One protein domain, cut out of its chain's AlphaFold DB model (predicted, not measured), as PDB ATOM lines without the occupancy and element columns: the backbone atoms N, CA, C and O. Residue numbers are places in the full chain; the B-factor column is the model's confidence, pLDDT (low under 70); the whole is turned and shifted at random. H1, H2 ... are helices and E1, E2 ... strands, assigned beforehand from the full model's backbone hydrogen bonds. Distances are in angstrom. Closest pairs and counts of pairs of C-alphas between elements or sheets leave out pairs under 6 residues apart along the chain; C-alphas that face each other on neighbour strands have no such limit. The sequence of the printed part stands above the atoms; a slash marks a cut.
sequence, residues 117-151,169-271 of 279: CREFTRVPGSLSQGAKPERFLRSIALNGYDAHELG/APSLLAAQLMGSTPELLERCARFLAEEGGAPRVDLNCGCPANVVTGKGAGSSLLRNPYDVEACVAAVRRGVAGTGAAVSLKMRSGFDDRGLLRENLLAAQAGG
ATOM      1  N   CYS A 117     -37.983  50.827  44.371       94.50
ATOM      2  CA  CYS A 117     -38.220  50.304  43.039       94.50
ATOM      3  C   CYS A 117     -37.082  49.354  42.666       94.50
ATOM      4  O   CYS A 117     -35.904  49.688  42.823       94.50
ATOM      5  N   ARG A 118     -37.427  48.153  42.200       94.75
ATOM      6  CA  ARG A 118     -36.441  47.185  41.719       94.75
ATOM      7  C   ARG A 118     -35.768  47.706  40.450       94.75
ATOM      8  O   ARG A 118     -36.361  48.438  39.665       94.75
ATOM      9  N   GLU A 119     -34.542  47.250  40.224       94.69
ATOM     10  CA  GLU A 119     -33.892  47.282  38.915       94.69
ATOM     11  C   GLU A 119     -34.846  46.841  37.792       94.69
ATOM     12  O   GLU A 119     -35.680  45.944  37.965       94.69
ATOM     13  N   PHE A 120     -34.732  47.486  36.633       93.69
ATOM     14  CA  PHE A 120     -35.693  47.288  35.560       93.69
ATOM     15  C   PHE A 120     -35.593  45.900  34.927       93.69
ATOM     16  O   PHE A 120     -34.516  45.400  34.594       93.69
ATOM     17  N   THR A 121     -36.754  45.315  34.659       94.88
ATOM     18  CA  THR A 121     -36.886  44.189  33.744       94.88
ATOM     19  C   THR A 121     -36.854  44.716  32.315       94.88
ATOM     20  O   THR A 121     -37.675  45.543  31.913       94.88
ATOM     21  N   ARG A 122     -35.902  44.211  31.531       94.19
ATOM     22  CA  ARG A 122     -35.788  44.513  30.103       94.19
ATOM     23  C   ARG A 122     -36.821  43.720  29.318       94.19
ATOM     24  O   ARG A 122     -36.728  42.500  29.240       94.19
ATOM     25  N   VAL A 123     -37.763  44.425  28.711       94.62
ATOM     26  CA  VAL A 123     -38.738  43.871  27.775       94.62
ATOM     27  C   VAL A 123     -38.167  44.040  26.364       94.62
ATOM     28  O   VAL A 123     -37.794  45.157  25.998       94.62
ATOM     29  N   PRO A 124     -38.026  42.959  25.578       92.19
ATOM     30  CA  PRO A 124     -37.450  43.062  24.242       92.19
ATOM     31  C   PRO A 124     -38.374  43.840  23.298       92.19
ATOM     32  O   PRO A 124     -39.590  43.832  23.477       92.19
ATOM     33  N   GLY A 125     -37.808  44.464  22.263       90.62
ATOM     34  CA  GLY A 125     -38.594  45.131  21.219       90.62
ATOM     35  C   GLY A 125     -39.359  44.161  20.307       90.62
ATOM     36  O   GLY A 125     -40.418  44.490  19.777       90.62
ATOM     37  N   SER A 126     -38.854  42.941  20.136       90.88
ATOM     38  CA  SER A 126     -39.496  41.893  19.343       90.88
ATOM     39  C   SER A 126     -39.171  40.510  19.902       90.88
ATOM     40  O   SER A 126     -38.232  40.330  20.678       90.88
ATOM     41  N   LEU A 127     -39.971  39.519  19.516       90.56
ATOM     42  CA  LEU A 127     -39.743  38.119  19.858       90.56
ATOM     43  C   LEU A 127     -39.309  37.353  18.610       90.56
ATOM     44  O   LEU A 127     -39.767  37.643  17.505       90.56
ATOM     45  N   SER A 128     -38.434  36.363  18.785       87.75
ATOM     46  CA  SER A 128     -38.034  35.480  17.691       87.75
ATOM     47  C   SER A 128     -39.208  34.623  17.209       87.75
ATOM     48  O   SER A 128     -40.121  34.285  17.968       87.75
ATOM     49  N   GLN A 129     -39.177  34.232  15.933       87.38
ATOM     50  CA  GLN A 129     -40.151  33.284  15.394       87.38
ATOM     51  C   GLN A 129     -40.105  31.963  16.177       87.38
ATOM     52  O   GLN A 129     -39.034  31.448  16.492       87.38
ATOM     53  N   GLY A 130     -41.280  31.431  16.523       85.38
ATOM     54  CA  GLY A 130     -41.407  30.213  17.331       85.38
ATOM     55  C   GLY A 130     -41.139  30.398  18.830       85.38
ATOM     56  O   GLY A 130     -41.213  29.423  19.584       85.38
ATOM     57  N   ALA A 131     -40.858  31.623  19.295       86.56
ATOM     58  CA  ALA A 131     -40.827  31.916  20.722       86.56
ATOM     59  C   ALA A 131     -42.173  31.560  21.369       86.56
ATOM     60  O   ALA A 131     -43.223  31.647  20.738       86.56
ATOM     61  N   LYS A 132     -42.139  31.180  22.649       93.69
ATOM     62  CA  LYS A 132     -43.331  31.013  23.492       93.69
ATOM     63  C   LYS A 132     -43.493  32.293  24.320       93.69
ATOM     64  O   LYS A 132     -42.876  32.360  25.388       93.69
ATOM     65  N   PRO A 133     -44.255  33.302  23.849       92.50
ATOM     66  CA  PRO A 133     -44.219  34.651  24.413       92.50
ATOM     67  C   PRO A 133     -44.585  34.658  25.889       92.50
ATOM     68  O   PRO A 133     -43.827  35.183  26.692       92.50
ATOM     69  N   GLU A 134     -45.669  33.976  26.261       95.00
ATOM     70  CA  GLU A 134     -46.141  33.951  27.649       95.00
ATOM     71  C   GLU A 134     -45.088  33.392  28.606       95.00
ATOM     72  O   GLU A 134     -44.727  34.036  29.586       95.00
ATOM     73  N   ARG A 135     -44.505  32.229  28.287       96.56
ATOM     74  CA  ARG A 135     -43.476  31.612  29.137       96.56
ATOM     75  C   ARG A 135     -42.243  32.504  29.268       96.56
ATOM     76  O   ARG A 135     -41.686  32.609  30.358       96.56
ATOM     77  N   PHE A 136     -41.794  33.097  28.165       96.31
ATOM     78  CA  PHE A 136     -40.607  33.944  28.158       96.31
ATOM     79  C   PHE A 136     -40.839  35.250  28.930       96.31
ATOM     80  O   PHE A 136     -40.070  35.562  29.837       96.31
ATOM     81  N   LEU A 137     -41.924  35.968  28.626       97.19
ATOM     82  CA  LEU A 137     -42.273  37.242  29.256       97.19
ATOM     83  C   LEU A 137     -42.552  37.072  30.751       97.19
ATOM     84  O   LEU A 137     -42.049  37.858  31.551       97.19
ATOM     85  N   ARG A 138     -43.259  36.004  31.144       97.94
ATOM     86  CA  ARG A 138     -43.445  35.639  32.554       97.94
ATOM     87  C   ARG A 138     -42.109  35.379  33.241       97.94
ATOM     88  O   ARG A 138     -41.874  35.877  34.337       97.94
ATOM     89  N   SER A 139     -41.220  34.627  32.584       97.38
ATOM     90  CA  SER A 139     -39.899  34.312  33.130       97.38
ATOM     91  C   SER A 139     -39.070  35.567  33.378       97.38
ATOM     92  O   SER A 139     -38.467  35.659  34.437       97.38
ATOM     93  N   ILE A 140     -39.015  36.522  32.445       96.44
ATOM     94  CA  ILE A 140     -38.232  37.753  32.643       96.44
ATOM     95  C   ILE A 140     -38.902  38.710  33.637       96.44
ATOM     96  O   ILE A 140     -38.202  39.341  34.424       96.44
ATOM     97  N   ALA A 141     -40.238  38.794  33.628       97.38
ATOM     98  CA  ALA A 141     -41.010  39.664  34.509       97.38
ATOM     99  C   ALA A 141     -40.822  39.274  35.977       97.38
ATOM    100  O   ALA A 141     -40.503  40.123  36.803       97.38
ATOM    101  N   LEU A 142     -40.957  37.981  36.280       97.25
ATOM    102  CA  LEU A 142     -40.934  37.469  37.649       97.25
ATOM    103  C   LEU A 142     -39.535  37.072  38.143       97.25
ATOM    104  O   LEU A 142     -39.377  36.741  39.316       97.25
ATOM    105  N   ASN A 143     -38.508  37.084  37.284       95.31
ATOM    106  CA  ASN A 143     -37.164  36.651  37.669       95.31
ATOM    107  C   ASN A 143     -36.614  37.496  38.825       95.31
ATOM    108  O   ASN A 143     -36.251  38.652  38.619       95.31
ATOM    109  N   GLY A 144     -36.512  36.910  40.020       90.06
ATOM    110  CA  GLY A 144     -35.986  37.581  41.209       90.06
ATOM    111  C   GLY A 144     -36.825  38.774  41.673       90.06
ATOM    112  O   GLY A 144     -36.279  39.676  42.311       90.06
ATOM    113  N   TYR A 145     -38.112  38.819  41.313       94.62
ATOM    114  CA  TYR A 145     -39.061  39.789  41.846       94.62
ATOM    115  C   TYR A 145     -39.845  39.168  43.006       94.62
ATOM    116  O   TYR A 145     -40.395  38.079  42.876       94.62
ATOM    117  N   ASP A 146     -39.883  39.875  44.132       91.19
ATOM    118  CA  ASP A 146     -40.660  39.519  45.317       91.19
ATOM    119  C   ASP A 146     -41.205  40.814  45.928       91.19
ATOM    120  O   ASP A 146     -40.456  41.616  46.491       91.19
ATOM    121  N   ALA A 147     -42.513  41.037  45.801       89.50
ATOM    122  CA  ALA A 147     -43.176  42.229  46.325       89.50
ATOM    123  C   ALA A 147     -43.054  42.362  47.859       89.50
ATOM    124  O   ALA A 147     -43.136  43.474  48.394       89.50
ATOM    125  N   HIS A 148     -42.799  41.250  48.557       86.12
ATOM    126  CA  HIS A 148     -42.632  41.171  50.007       86.12
ATOM    127  C   HIS A 148     -41.167  41.102  50.450       86.12
ATOM    128  O   HIS A 148     -40.903  40.908  51.636       86.12
ATOM    129  N   GLU A 149     -40.208  41.334  49.546       86.56
ATOM    130  CA  GLU A 149     -38.768  41.260  49.831       86.56
ATOM    131  C   GLU A 149     -38.351  42.044  51.089       86.56
ATOM    132  O   GLU A 149     -37.440  41.634  51.818       86.56
ATOM    133  N   LEU A 150     -38.993  43.196  51.300       83.62
ATOM    134  CA  LEU A 150     -38.709  44.147  52.375       83.62
ATOM    135  C   LEU A 150     -39.678  44.024  53.560       83.62
ATOM    136  O   LEU A 150     -39.551  44.758  54.535       83.62
ATOM    137  N   GLY A 151     -40.627  43.087  53.512       71.50
ATOM    138  CA  GLY A 151     -41.477  42.769  54.653       71.50
ATOM    139  C   GLY A 151     -40.676  42.079  55.762       71.50
ATOM    140  O   GLY A 151     -39.764  41.288  55.497       71.50
ATOM    141  N   ALA A 169     -46.575  46.523  57.210       50.69
ATOM    142  CA  ALA A 169     -46.599  47.365  56.027       50.69
ATOM    143  C   ALA A 169     -46.761  46.514  54.752       50.69
ATOM    144  O   ALA A 169     -46.207  45.413  54.674       50.69
ATOM    145  N   PRO A 170     -47.531  47.018  53.768       62.41
ATOM    146  CA  PRO A 170     -47.889  46.326  52.525       62.41
ATOM    147  C   PRO A 170     -46.656  46.092  51.646       62.41
ATOM    148  O   PRO A 170     -45.588  46.594  51.960       62.41
ATOM    149  N   SER A 171     -46.778  45.357  50.538       59.81
ATOM    150  CA  SER A 171     -45.710  45.223  49.536       59.81
ATOM    151  C   SER A 171     -44.979  46.559  49.292       59.81
ATOM    152  O   SER A 171     -45.606  47.538  48.886       59.81
ATOM    153  N   LEU A 172     -43.671  46.615  49.582       80.69
ATOM    154  CA  LEU A 172     -42.857  47.851  49.555       80.69
ATOM    155  C   LEU A 172     -41.878  47.904  48.377       80.69
ATOM    156  O   LEU A 172     -41.013  48.782  48.328       80.69
ATOM    157  N   LEU A 173     -41.975  46.947  47.455       92.00
ATOM    158  CA  LEU A 173     -41.109  46.876  46.288       92.00
ATOM    159  C   LEU A 173     -41.934  47.026  45.012       92.00
ATOM    160  O   LEU A 173     -42.600  46.090  44.576       92.00
ATOM    161  N   ALA A 174     -41.860  48.194  44.384       94.69
ATOM    162  CA  ALA A 174     -42.380  48.400  43.040       94.69
ATOM    163  C   ALA A 174     -41.512  47.664  42.007       94.69
ATOM    164  O   ALA A 174     -40.289  47.554  42.157       94.69
ATOM    165  N   ALA A 175     -42.140  47.190  40.938       97.06
ATOM    166  CA  ALA A 175     -41.438  46.663  39.776       97.06
ATOM    167  C   ALA A 175     -41.161  47.788  38.771       97.06
ATOM    168  O   ALA A 175     -41.944  48.729  38.682       97.06
ATOM    169  N   GLN A 176     -40.086  47.675  37.989       97.56
ATOM    170  CA  GLN A 176     -39.820  48.582  36.871       97.56
ATOM    171  C   GLN A 176     -39.683  47.794  35.569       97.56
ATOM    172  O   GLN A 176     -38.999  46.771  35.525       97.56
ATOM    173  N   LEU A 177     -40.305  48.281  34.502       97.31
ATOM    174  CA  LEU A 177     -40.159  47.778  33.140       97.31
ATOM    175  C   LEU A 177     -39.346  48.761  32.299       97.31
ATOM    176  O   LEU A 177     -39.426  49.974  32.479       97.31
ATOM    177  N   MET A 178     -38.586  48.241  31.343       95.69
ATOM    178  CA  MET A 178     -37.954  49.025  30.287       95.69
ATOM    179  C   MET A 178     -38.169  48.327  28.950       95.69
ATOM    180  O   MET A 178     -37.676  47.220  28.749       95.69
ATOM    181  N   GLY A 179     -38.859  48.987  28.030       94.94
ATOM    182  CA  GLY A 179     -39.132  48.495  26.683       94.94
ATOM    183  C   GLY A 179     -39.844  49.566  25.867       94.94
ATOM    184  O   GLY A 179     -40.094  50.657  26.375       94.94
ATOM    185  N   SER A 180     -40.154  49.252  24.613       94.12
ATOM    186  CA  SER A 180     -40.824  50.170  23.679       94.12
ATOM    187  C   SER A 180     -41.972  49.527  22.903       94.12
ATOM    188  O   SER A 180     -42.553  50.172  22.041       94.12
ATOM    189  N   THR A 181     -42.285  48.257  23.174       95.75
ATOM    190  CA  THR A 181     -43.336  47.509  22.473       95.75
ATOM    191  C   THR A 181     -44.541  47.370  23.400       95.75
ATOM    192  O   THR A 181     -44.466  46.573  24.348       95.75
ATOM    193  N   PRO A 182     -45.628  48.134  23.174       97.81
ATOM    194  CA  PRO A 182     -46.775  48.196  24.080       97.81
ATOM    195  C   PRO A 182     -47.343  46.814  24.430       97.81
ATOM    196  O   PRO A 182     -47.551  46.504  25.600       97.81
ATOM    197  N   GLU A 183     -47.499  45.923  23.456       97.62
ATOM    198  CA  GLU A 183     -48.109  44.602  23.657       97.62
ATOM    199  C   GLU A 183     -47.274  43.706  24.582       97.62
ATOM    200  O   GLU A 183     -47.815  42.876  25.314       97.62
ATOM    201  N   LEU A 184     -45.947  43.857  24.550       97.38
ATOM    202  CA  LEU A 184     -45.031  43.089  25.393       97.38
ATOM    203  C   LEU A 184     -44.937  43.695  26.798       97.38
ATOM    204  O   LEU A 184     -44.904  42.951  27.781       97.38
ATOM    205  N   LEU A 185     -44.955  45.030  26.899       98.38
ATOM    206  CA  LEU A 185     -45.028  45.748  28.174       98.38
ATOM    207  C   LEU A 185     -46.304  45.391  28.942       98.38
ATOM    208  O   LEU A 185     -46.223  45.081  30.128       98.38
ATOM    209  N   GLU A 186     -47.453  45.365  28.262       98.75
ATOM    210  CA  GLU A 186     -48.744  44.985  28.841       98.75
ATOM    211  C   GLU A 186     -48.687  43.592  29.484       98.75
ATOM    212  O   GLU A 186     -49.068  43.420  30.641       98.75
ATOM    213  N   ARG A 187     -48.154  42.595  28.766       98.50
ATOM    214  CA  ARG A 187     -48.047  41.216  29.272       98.50
ATOM    215  C   ARG A 187     -47.100  41.111  30.466       98.50
ATOM    216  O   ARG A 187     -47.434  40.463  31.452       98.50
ATOM    217  N   CYS A 188     -45.934  41.759  30.412       98.56
ATOM    218  CA  CYS A 188     -45.016  41.777  31.553       98.56
ATOM    219  C   CYS A 188     -45.628  42.474  32.776       98.56
ATOM    220  O   CYS A 188     -45.466  41.979  33.892       98.56
ATOM    221  N   ALA A 189     -46.337  43.588  32.578       98.56
ATOM    222  CA  ALA A 189     -47.029  44.302  33.648       98.56
ATOM    223  C   ALA A 189     -48.122  43.437  34.289       98.56
ATOM    224  O   ALA A 189     -48.214  43.401  35.515       98.56
ATOM    225  N   ARG A 190     -48.871  42.679  33.475       98.62
ATOM    226  CA  ARG A 190     -49.853  41.697  33.949       98.62
ATOM    227  C   ARG A 190     -49.225  40.663  34.873       98.62
ATOM    228  O   ARG A 190     -49.667  40.525  36.005       98.62
ATOM    229  N   PHE A 191     -48.142  40.012  34.445       98.56
ATOM    230  CA  PHE A 191     -47.448  39.029  35.283       98.56
ATOM    231  C   PHE A 191     -46.943  39.630  36.597       98.56
ATOM    232  O   PHE A 191     -47.124  39.034  37.656       98.56
ATOM    233  N   LEU A 192     -46.336  40.817  36.550       97.81
ATOM    234  CA  LEU A 192     -45.852  41.501  37.751       97.81
ATOM    235  C   LEU A 192     -46.977  41.816  38.740       97.81
ATOM    236  O   LEU A 192     -46.781  41.664  39.943       97.81
ATOM    237  N   ALA A 193     -48.130  42.260  38.247       95.31
ATOM    238  CA  ALA A 193     -49.241  42.665  39.094       95.31
ATOM    239  C   ALA A 193     -50.054  41.468  39.613       95.31
ATOM    240  O   ALA A 193     -50.268  41.365  40.818       95.31
ATOM    241  N   GLU A 194     -50.466  40.549  38.735       95.69
ATOM    242  CA  GLU A 194     -51.315  39.402  39.090       95.69
ATOM    243  C   GLU A 194     -50.548  38.321  39.857       95.69
ATOM    244  O   GLU A 194     -51.027  37.824  40.874       95.69
ATOM    245  N   GLU A 195     -49.354  37.953  39.385       95.50
ATOM    246  CA  GLU A 195     -48.583  36.844  39.960       95.50
ATOM    247  C   GLU A 195     -47.474  37.326  40.894       95.50
ATOM    248  O   GLU A 195     -47.201  36.705  41.919       95.50
ATOM    249  N   GLY A 196     -46.817  38.429  40.534       93.25
ATOM    250  CA  GLY A 196     -45.759  39.027  41.347       93.25
ATOM    251  C   GLY A 196     -46.280  39.820  42.546       93.25
ATOM    252  O   GLY A 196     -45.500  40.108  43.451       93.25
ATOM    253  N   GLY A 197     -47.567  40.188  42.561       92.00
ATOM    254  CA  GLY A 197     -48.173  40.992  43.624       92.00
ATOM    255  C   GLY A 197     -47.642  42.427  43.689       92.00
ATOM    256  O   GLY A 197     -47.593  43.020  44.771       92.00
ATOM    257  N   ALA A 198     -47.191  42.979  42.558       93.19
ATOM    258  CA  ALA A 198     -46.587  44.302  42.521       93.19
ATOM    259  C   ALA A 198     -47.584  45.400  42.938       93.19
ATOM    260  O   ALA A 198     -48.627  45.536  42.304       93.19
ATOM    261  N   PRO A 199     -47.262  46.251  43.935       91.25
ATOM    262  CA  PRO A 199     -48.135  47.362  44.333       91.25
ATOM    263  C   PRO A 199     -48.138  48.487  43.285       91.25
ATOM    264  O   PRO A 199     -49.094  49.258  43.172       91.25
ATOM    265  N   ARG A 200     -47.054  48.572  42.507       94.38
ATOM    266  CA  ARG A 200     -46.851  49.520  41.418       94.38
ATOM    267  C   ARG A 200     -45.920  48.935  40.371       94.38
ATOM    268  O   ARG A 200     -44.912  48.307  40.709       94.38
ATOM    269  N   VAL A 201     -46.249  49.204  39.112       97.38
ATOM    270  CA  VAL A 201     -45.396  48.944  37.952       97.38
ATOM    271  C   VAL A 201     -44.958  50.286  37.369       97.38
ATOM    272  O   VAL A 201     -45.779  51.088  36.927       97.38
ATOM    273  N   ASP A 202     -43.657  50.544  37.407       97.62
ATOM    274  CA  ASP A 202     -43.021  51.756  36.895       97.62
ATOM    275  C   ASP A 202     -42.465  51.530  35.482       97.62
ATOM    276  O   ASP A 202     -41.903  50.473  35.191       97.62
ATOM    277  N   LEU A 203     -42.578  52.523  34.602       97.81
ATOM    278  CA  LEU A 203     -41.947  52.507  33.283       97.81
ATOM    279  C   LEU A 203     -40.673  53.362  33.277       97.81
ATOM    280  O   LEU A 203     -40.689  54.558  33.569       97.81
ATOM    281  N   ASN A 204     -39.552  52.757  32.892       96.31
ATOM    282  CA  ASN A 204     -38.292  53.468  32.726       96.31
ATOM    283  C   ASN A 204     -38.264  54.214  31.386       96.31
ATOM    284  O   ASN A 204     -38.046  53.612  30.336       96.31
ATOM    285  N   CYS A 205     -38.379  55.538  31.455       94.94
ATOM    286  CA  CYS A 205     -38.250  56.461  30.328       94.94
ATOM    287  C   CYS A 205     -36.995  57.346  30.469       94.94
ATOM    288  O   CYS A 205     -36.982  58.495  30.036       94.94
ATOM    289  N   GLY A 206     -35.950  56.879  31.167       90.94
ATOM    290  CA  GLY A 206     -34.818  57.733  31.564       90.94
ATOM    291  C   GLY A 206     -33.426  57.170  31.292       90.94
ATOM    292  O   GLY A 206     -32.456  57.937  31.259       90.94
ATOM    293  N   CYS A 207     -33.293  55.856  31.105       89.06
ATOM    294  CA  CYS A 207     -31.999  55.245  30.822       89.06
ATOM    295  C   CYS A 207     -31.500  55.637  29.415       89.06
ATOM    296  O   CYS A 207     -32.270  55.535  28.457       89.06
ATOM    297  N   PRO A 208     -30.239  56.085  29.266       80.56
ATOM    298  CA  PRO A 208     -29.638  56.348  27.957       80.56
ATOM    299  C   PRO A 208     -29.086  55.080  27.277       80.56
ATOM    300  O   PRO A 208     -28.769  55.107  26.092       80.56
ATOM    301  N   ALA A 209     -28.940  53.971  28.011       65.81
ATOM    302  CA  ALA A 209     -28.300  52.757  27.516       65.81
ATOM    303  C   ALA A 209     -29.307  51.820  26.824       65.81
ATOM    304  O   ALA A 209     -30.029  51.070  27.476       65.81
ATOM    305  N   ASN A 210     -29.303  51.818  25.488       61.12
ATOM    306  CA  ASN A 210     -30.223  51.031  24.649       61.12
ATOM    307  C   ASN A 210     -29.650  49.675  24.187       61.12
ATOM    308  O   ASN A 210     -30.121  49.098  23.210       61.12
ATOM    309  N   VAL A 211     -28.601  49.166  24.841       57.66
ATOM    310  CA  VAL A 211     -27.772  48.071  24.294       57.66
ATOM    311  C   VAL A 211     -28.541  46.745  24.140       57.66
ATOM    312  O   VAL A 211     -28.192  45.944  23.281       57.66
ATOM    313  N   VAL A 212     -29.601  46.511  24.928       51.25
ATOM    314  CA  VAL A 212     -30.282  45.195  25.004       51.25
ATOM    315  C   VAL A 212     -31.770  45.233  24.624       51.25
ATOM    316  O   VAL A 212     -32.300  44.238  24.143       51.25
ATOM    317  N   THR A 213     -32.469  46.355  24.807       56.59
ATOM    318  CA  THR A 213     -33.920  46.478  24.539       56.59
ATOM    319  C   THR A 213     -34.255  46.808  23.078       56.59
ATOM    320  O   THR A 213     -35.414  46.703  22.684       56.59
ATOM    321  N   GLY A 214     -33.249  47.145  22.262       56.91
ATOM    322  CA  GLY A 214     -33.422  47.677  20.907       56.91
ATOM    323  C   GLY A 214     -33.480  49.210  20.892       56.91
ATOM    324  O   GLY A 214     -33.552  49.863  21.934       56.91
ATOM    325  N   LYS A 215     -33.421  49.814  19.697       65.19
ATOM    326  CA  LYS A 215     -33.661  51.259  19.540       65.19
ATOM    327  C   LYS A 215     -35.095  51.568  19.999       65.19
ATOM    328  O   LYS A 215     -36.007  50.871  19.577       65.19
ATOM    329  N   GLY A 216     -35.285  52.603  20.821       79.44
ATOM    330  CA  GLY A 216     -36.619  53.134  21.149       79.44
ATOM    331  C   GLY A 216     -37.053  53.034  22.615       79.44
ATOM    332  O   GLY A 216     -37.970  53.741  23.002       79.44
ATOM    333  N   ALA A 217     -36.384  52.246  23.460       88.25
ATOM    334  CA  ALA A 217     -36.715  52.168  24.888       88.25
ATOM    335  C   ALA A 217     -35.992  53.239  25.734       88.25
ATOM    336  O   ALA A 217     -35.137  53.991  25.245       88.25
ATOM    337  N   GLY A 218     -36.318  53.288  27.029       90.25
ATOM    338  CA  GLY A 218     -35.663  54.185  27.977       90.25
ATOM    339  C   GLY A 218     -35.923  55.648  27.630       90.25
ATOM    340  O   GLY A 218     -37.033  56.030  27.268       90.25
ATOM    341  N   SER A 219     -34.887  56.478  27.712       92.19
ATOM    342  CA  SER A 219     -34.990  57.902  27.356       92.19
ATOM    343  C   SER A 219     -35.395  58.144  25.899       92.19
ATOM    344  O   SER A 219     -35.942  59.202  25.607       92.19
ATOM    345  N   SER A 220     -35.194  57.177  24.995       92.81
ATOM    346  CA  SER A 220     -35.564  57.322  23.579       92.81
ATOM    347  C   SER A 220     -37.068  57.533  23.376       92.81
ATOM    348  O   SER A 220     -37.436  58.216  22.425       92.81
ATOM    349  N   LEU A 221     -37.912  57.020  24.285       94.12
ATOM    350  CA  LEU A 221     -39.363  57.256  24.281       94.12
ATOM    351  C   LEU A 221     -39.700  58.752  24.370       94.12
ATOM    352  O   LEU A 221     -40.694  59.198  23.817       94.12
ATOM    353  N   LEU A 222     -38.847  59.556  25.015       95.19
ATOM    354  CA  LEU A 222     -39.094  60.987  25.232       95.19
ATOM    355  C   LEU A 222     -38.952  61.842  23.966       95.19
ATOM    356  O   LEU A 222     -39.205  63.045  24.015       95.19
ATOM    357  N   ARG A 223     -38.524  61.246  22.846       94.81
ATOM    358  CA  ARG A 223     -38.484  61.911  21.535       94.81
ATOM    359  C   ARG A 223     -39.882  62.162  20.975       94.81
ATOM    360  O   ARG A 223     -40.037  63.052  20.147       94.81
ATOM    361  N   ASN A 224     -40.861  61.367  21.397       95.75
ATOM    362  CA  ASN A 224     -42.217  61.426  20.891       95.75
ATOM    363  C   ASN A 224     -43.218  61.141  22.028       95.75
ATOM    364  O   ASN A 224     -43.330  59.995  22.465       95.75
ATOM    365  N   PRO A 225     -43.990  62.147  22.477       97.38
ATOM    366  CA  PRO A 225     -44.997  61.969  23.521       97.38
ATOM    367  C   PRO A 225     -45.995  60.832  23.241       97.38
ATOM    368  O   PRO A 225     -46.396  60.142  24.176       97.38
ATOM    369  N   TYR A 226     -46.333  60.557  21.976       97.81
ATOM    370  CA  TYR A 226     -47.225  59.443  21.627       97.81
ATOM    371  C   TYR A 226     -46.653  58.071  22.021       97.81
ATOM    372  O   TYR A 226     -47.405  57.183  22.422       97.81
ATOM    373  N   ASP A 227     -45.329  57.899  21.972       96.62
ATOM    374  CA  ASP A 227     -44.682  56.645  22.371       96.62
ATOM    375  C   ASP A 227     -44.767  56.451  23.893       96.62
ATOM    376  O   ASP A 227     -44.991  55.335  24.375       96.62
ATOM    377  N   VAL A 228     -44.639  57.543  24.660       97.50
ATOM    378  CA  VAL A 228     -44.830  57.541  26.119       97.50
ATOM    379  C   VAL A 228     -46.261  57.150  26.462       97.50
ATOM    380  O   VAL A 228     -46.459  56.224  27.250       97.50
ATOM    381  N   GLU A 229     -47.253  57.811  25.860       98.38
ATOM    382  CA  GLU A 229     -48.669  57.516  26.097       98.38
ATOM    383  C   GLU A 229     -48.990  56.052  25.786       98.38
ATOM    384  O   GLU A 229     -49.530  55.348  26.642       98.38
ATOM    385  N   ALA A 230     -48.599  55.562  24.605       98.50
ATOM    386  CA  ALA A 230     -48.877  54.195  24.174       98.50
ATOM    387  C   ALA A 230     -48.267  53.149  25.122       98.50
ATOM    388  O   ALA A 230     -48.934  52.178  25.500       98.50
ATOM    389  N   CYS A 231     -47.017  53.354  25.548       98.31
ATOM    390  CA  CYS A 231     -46.340  52.443  26.468       98.31
ATOM    391  C   CYS A 231     -46.958  52.479  27.873       98.31
ATOM    392  O   CYS A 231     -47.177  51.425  28.472       98.31
ATOM    393  N   VAL A 232     -47.274  53.664  28.404       98.62
ATOM    394  CA  VAL A 232     -47.909  53.801  29.724       98.62
ATOM    395  C   VAL A 232     -49.324  53.214  29.707       98.62
ATOM    396  O   VAL A 232     -49.668  52.455  30.613       98.62
ATOM    397  N   ALA A 233     -50.105  53.468  28.653       98.69
ATOM    398  CA  ALA A 233     -51.438  52.897  28.467       98.69
ATOM    399  C   ALA A 233     -51.403  51.366  28.423       98.69
ATOM    400  O   ALA A 233     -52.250  50.704  29.024       98.69
ATOM    401  N   ALA A 234     -50.404  50.782  27.760       98.75
ATOM    402  CA  ALA A 234     -50.200  49.339  27.766       98.75
ATOM    403  C   ALA A 234     -49.896  48.783  29.158       98.75
ATOM    404  O   ALA A 234     -50.522  47.810  29.579       98.75
ATOM    405  N   VAL A 235     -48.990  49.414  29.908       98.69
ATOM    406  CA  VAL A 235     -48.726  49.017  31.301       98.69
ATOM    407  C   VAL A 235     -50.005  49.140  32.139       98.69
ATOM    408  O   VAL A 235     -50.332  48.223  32.892       98.69
ATOM    409  N   ARG A 236     -50.783  50.215  31.955       98.31
ATOM    410  CA  ARG A 236     -52.071  50.435  32.630       98.31
ATOM    411  C   ARG A 236     -53.093  49.343  32.331       98.31
ATOM    412  O   ARG A 236     -53.738  48.878  33.270       98.31
ATOM    413  N   ARG A 237     -53.221  48.906  31.077       98.62
ATOM    414  CA  ARG A 237     -54.069  47.756  30.719       98.62
ATOM    415  C   ARG A 237     -53.578  46.469  31.373       98.62
ATOM    416  O   ARG A 237     -54.391  45.717  31.894       98.62
ATOM    417  N   GLY A 238     -52.264  46.250  31.398       98.38
ATOM    418  CA  GLY A 238     -51.659  45.056  31.990       98.38
ATOM    419  C   GLY A 238     -51.970  44.905  33.475       98.38
ATOM    420  O   GLY A 238     -52.212  43.799  33.935       98.38
ATOM    421  N   VAL A 239     -52.026  46.015  34.215       96.94
ATOM    422  CA  VAL A 239     -52.321  45.997  35.658       96.94
ATOM    423  C   VAL A 239     -53.807  46.167  36.005       96.94
ATOM    424  O   VAL A 239     -54.154  46.250  37.188       96.94
ATOM    425  N   ALA A 240     -54.698  46.273  35.019       95.62
ATOM    426  CA  ALA A 240     -56.117  46.522  35.263       95.62
ATOM    427  C   ALA A 240     -56.731  45.443  36.179       95.62
ATOM    428  O   ALA A 240     -56.437  44.261  36.053       95.62
ATOM    429  N   GLY A 241     -57.565  45.852  37.141       92.31
ATOM    430  CA  GLY A 241     -58.225  44.933  38.084       92.31
ATOM    431  C   GLY A 241     -57.359  44.424  39.247       92.31
ATOM    432  O   GLY A 241     -57.906  43.898  40.211       92.31
ATOM    433  N   THR A 242     -56.040  44.640  39.227       90.88
ATOM    434  CA  THR A 242     -55.122  44.163  40.288       90.88
ATOM    435  C   THR A 242     -54.978  45.124  41.473       90.88
ATOM    436  O   THR A 242     -54.463  44.757  42.525       90.88
ATOM    437  N   GLY A 243     -55.396  46.382  41.302       87.94
ATOM    438  CA  GLY A 243     -55.159  47.459  42.267       87.94
ATOM    439  C   GLY A 243     -53.765  48.096  42.181       87.94
ATOM    440  O   GLY A 243     -53.547  49.120  42.832       87.94
ATOM    441  N   ALA A 244     -52.849  47.565  41.364       91.31
ATOM    442  CA  ALA A 244     -51.515  48.134  41.203       91.31
ATOM    443  C   ALA A 244     -51.548  49.516  40.523       91.31
ATOM    444  O   ALA A 244     -52.318  49.780  39.591       91.31
ATOM    445  N   ALA A 245     -50.698  50.429  40.993       93.50
ATOM    446  CA  ALA A 245     -50.508  51.728  40.359       93.50
ATOM    447  C   ALA A 245     -49.562  51.632  39.150       93.50
ATOM    448  O   ALA A 245     -48.726  50.736  39.061       93.50
ATOM    449  N   VAL A 246     -49.662  52.605  38.244       96.19
ATOM    450  CA  VAL A 246     -48.691  52.797  37.159       96.19
ATOM    451  C   VAL A 246     -47.961  54.101  37.397       96.19
ATOM    452  O   VAL A 246     -48.600  55.102  37.708       96.19
ATOM    453  N   SER A 247     -46.646  54.107  37.246       95.94
ATOM    454  CA  SER A 247     -45.841  55.330  37.227       95.94
ATOM    455  C   SER A 247     -44.834  55.281  36.087       95.94
ATOM    456  O   SER A 247     -44.710  54.274  35.390       95.94
ATOM    457  N   LEU A 248     -44.114  56.379  35.888       96.12
ATOM    458  CA  LEU A 248     -42.918  56.381  35.066       96.12
ATOM    459  C   LEU A 248     -41.809  57.182  35.734       96.12
ATOM    460  O   LEU A 248     -42.055  58.134  36.482       96.12
ATOM    461  N   LYS A 249     -40.578  56.854  35.355       95.62
ATOM    462  CA  LYS A 249     -39.382  57.618  35.690       95.62
ATOM    463  C   LYS A 249     -38.734  58.132  34.410       95.62
ATOM    464  O   LYS A 249     -38.148  57.358  33.654       95.62
ATOM    465  N   MET A 250     -38.784  59.444  34.192       94.50
ATOM    466  CA  MET A 250     -38.245  60.106  32.996       94.50
ATOM    467  C   MET A 250     -37.143  61.124  33.312       94.50
ATOM    468  O   MET A 250     -36.976  61.557  34.452       94.50
ATOM    469  N   ARG A 251     -36.368  61.483  32.284       94.12
ATOM    470  CA  ARG A 251     -35.532  62.698  32.268       94.12
ATOM    471  C   ARG A 251     -36.370  63.899  31.820       94.12
ATOM    472  O   ARG A 251     -37.524  63.741  31.447       94.12
ATOM    473  N   SER A 252     -35.774  65.092  31.818       93.81
ATOM    474  CA  SER A 252     -36.415  66.306  31.293       93.81
ATOM    475  C   SER A 252     -36.664  66.282  29.777       93.81
ATOM    476  O   SER A 252     -37.377  67.132  29.270       93.81
ATOM    477  N   GLY A 253     -36.070  65.336  29.054       90.06
ATOM    478  CA  GLY A 253     -36.191  65.179  27.609       90.06
ATOM    479  C   GLY A 253     -35.132  64.212  27.086       90.06
ATOM    480  O   GLY A 253     -34.381  63.627  27.880       90.06
ATOM    481  N   PHE A 254     -35.078  64.057  25.764       91.69
ATOM    482  CA  PHE A 254     -33.991  63.354  25.077       91.69
ATOM    483  C   PHE A 254     -32.956  64.368  24.554       91.69
ATOM    484  O   PHE A 254     -32.116  64.821  25.329       91.69
ATOM    485  N   ASP A 255     -33.063  64.765  23.281       88.69
ATOM    486  CA  ASP A 255     -32.250  65.823  22.658       88.69
ATOM    487  C   ASP A 255     -32.931  67.188  22.846       88.69
ATOM    488  O   ASP A 255     -32.269  68.202  23.050       88.69
ATOM    489  N   ASP A 256     -34.267  67.190  22.838       89.25
ATOM    490  CA  ASP A 256     -35.106  68.356  23.081       89.25
ATOM    491  C   ASP A 256     -35.754  68.272  24.472       89.25
ATOM    492  O   ASP A 256     -36.426  67.293  24.813       89.25
ATOM    493  N   ARG A 257     -35.532  69.303  25.290       93.00
ATOM    494  CA  ARG A 257     -36.147  69.458  26.621       93.00
ATOM    495  C   ARG A 257     -37.477  70.211  26.564       93.00
ATOM    496  O   ARG A 257     -38.202  70.206  27.556       93.00
ATOM    497  N   GLY A 258     -37.797  70.848  25.436       95.81
ATOM    498  CA  GLY A 258     -39.069  71.524  25.193       95.81
ATOM    499  C   GLY A 258     -40.259  70.576  25.318       95.81
ATOM    500  O   GLY A 258     -41.282  70.974  25.859       95.81
ATOM    501  N   LEU A 259     -40.066  69.298  24.969       95.94
ATOM    502  CA  LEU A 259     -41.076  68.239  25.065       95.94
ATOM    503  C   LEU A 259     -41.379  67.754  26.495       95.94
ATOM    504  O   LEU A 259     -42.100  66.769  26.671       95.94
ATOM    505  N   LEU A 260     -40.802  68.361  27.539       96.00
ATOM    506  CA  LEU A 260     -41.042  67.938  28.923       96.00
ATOM    507  C   LEU A 260     -42.538  67.939  29.257       96.00
ATOM    508  O   LEU A 260     -43.052  66.968  29.813       96.00
ATOM    509  N   ARG A 261     -43.235  69.029  28.920       96.44
ATOM    510  CA  ARG A 261     -44.649  69.201  29.262       96.44
ATOM    511  C   ARG A 261     -45.516  68.188  28.523       96.44
ATOM    512  O   ARG A 261     -46.381  67.568  29.136       96.44
ATOM    513  N   GLU A 262     -45.270  67.995  27.237       97.50
ATOM    514  CA  GLU A 262     -46.013  67.077  26.378       97.50
ATOM    515  C   GLU A 262     -45.811  65.631  26.829       97.50
ATOM    516  O   GLU A 262     -46.783  64.894  26.951       97.50
ATOM    517  N   ASN A 263     -44.580  65.238  27.171       97.50
ATOM    518  CA  ASN A 263     -44.298  63.907  27.708       97.50
ATOM    519  C   ASN A 263     -44.989  63.661  29.065       97.50
ATOM    520  O   ASN A 263     -45.466  62.554  29.315       97.50
ATOM    521  N   LEU A 264     -45.085  64.676  29.935       96.12
ATOM    522  CA  LEU A 264     -45.825  64.570  31.201       96.12
ATOM    523  C   LEU A 264     -47.337  64.415  30.973       96.12
ATOM    524  O   LEU A 264     -47.971  63.589  31.631       96.12
ATOM    525  N   LEU A 265     -47.910  65.176  30.036       96.88
ATOM    526  CA  LEU A 265     -49.326  65.067  29.671       96.88
ATOM    527  C   LEU A 265     -49.637  63.716  29.020       96.88
ATOM    528  O   LEU A 265     -50.623  63.085  29.386       96.88
ATOM    529  N   ALA A 266     -48.774  63.243  28.123       97.69
ATOM    530  CA  ALA A 266     -48.883  61.932  27.489       97.69
ATOM    531  C   ALA A 266     -48.831  60.789  28.511       97.69
ATOM    532  O   ALA A 266     -49.649  59.873  28.484       97.69
ATOM    533  N   ALA A 267     -47.909  60.865  29.472       97.06
ATOM    534  CA  ALA A 267     -47.863  59.926  30.583       97.06
ATOM    535  C   ALA A 267     -49.172  59.906  31.388       97.06
ATOM    536  O   ALA A 267     -49.679  58.836  31.725       97.06
ATOM    537  N   GLN A 268     -49.725  61.081  31.694       95.94
ATOM    538  CA  GLN A 268     -50.991  61.194  32.409       95.94
ATOM    539  C   GLN A 268     -52.160  60.628  31.588       95.94
ATOM    540  O   GLN A 268     -52.973  59.886  32.137       95.94
ATOM    541  N   ALA A 269     -52.220  60.920  30.286       97.38
ATOM    542  CA  ALA A 269     -53.225  60.393  29.360       97.38
ATOM    543  C   ALA A 269     -53.158  58.860  29.247       97.38
ATOM    544  O   ALA A 269     -54.185  58.188  29.314       97.38
ATOM    545  N   GLY A 270     -51.947  58.293  29.220       97.06
ATOM    546  CA  GLY A 270     -51.724  56.845  29.296       97.06
ATOM    547  C   GLY A 270     -52.100  56.233  30.653       97.06
ATOM    548  O   GLY A 270     -52.094  55.014  30.827       97.06
ATOM    549  N   GLY A 271     -52.442  57.061  31.637       95.19
ATOM    550  CA  GLY A 271     -52.896  56.633  32.946       95.19
ATOM    551  C   GLY A 271     -51.766  56.401  33.938       95.19
ATOM    552  O   GLY A 271     -51.971  55.640  34.880       95.19
TER     553      GLY A 271
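What this domain is: This is residues 117 to 151 and 169 to 271 of the 279 residues of the protein "Hypothetical protein" of Mantoniella antarctica (UniProt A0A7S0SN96). A strongly twisted sheet of three parallel strands, in the order E1, E2, E3, is covered on one face by three helices side by side, H2, H4 and H5; H1 packs on H2, and H3 stands beside the strands. The printed part has 138 residues with five named helices and three named strands, along the chain H1 E1 H2 E2 H3 H4 E3 H5, mixed in class. It is compact, with a radius of gyration of the C-alphas of 14.2 A, and spans 41 by 40 by 24 A.

Where its parts are: E1 is residues 173 to 178 (16.5 A), E2 200 to 205 (15.7 A) and E3 245 to 250 (16.6 A). H4, residues 225 to 238, measures 20.1 A and H2, 182 to 194, 18.0 A. H1 is 133 to 142, beginning at C-alpha (-44.219, 34.651, 24.413); H3 is 218 to 223; H5 is 260 to 269, ending at (-53.225, 60.393, 29.360).

How they stand to each other: N 177 and O 202 are 2.8 A apart between E1 and E2, and N 203 and O 247 2.9 A between E2 and E3, within hydrogen-bond range. E1, H2, E2 and E2, H3 H4, E3 are strand-helix-strand units, parallel neighbours with helices between, both right-handed crossovers. H4 touches H2 at C-alphas 238 and 190, 4.3 A, and H5 at 229 and 266, 4.6 A. H1 touches H2 at C-alphas 141 and 188, 5.4 A. H3 is at the sheet's level. Every O i to N i+4 pair is within range in H1, H2, H4 and H5; H3 has 0 of 2, but 3 of 3 O i to N i+3 pairs.

The domain as a whole: Residues 152 to 168 are not printed; C-alphas 151 and 169 are 7.0 A apart. The link E2 to H3 is long. Residues 169 to 171 and 209 to 215 have pLDDT under 70.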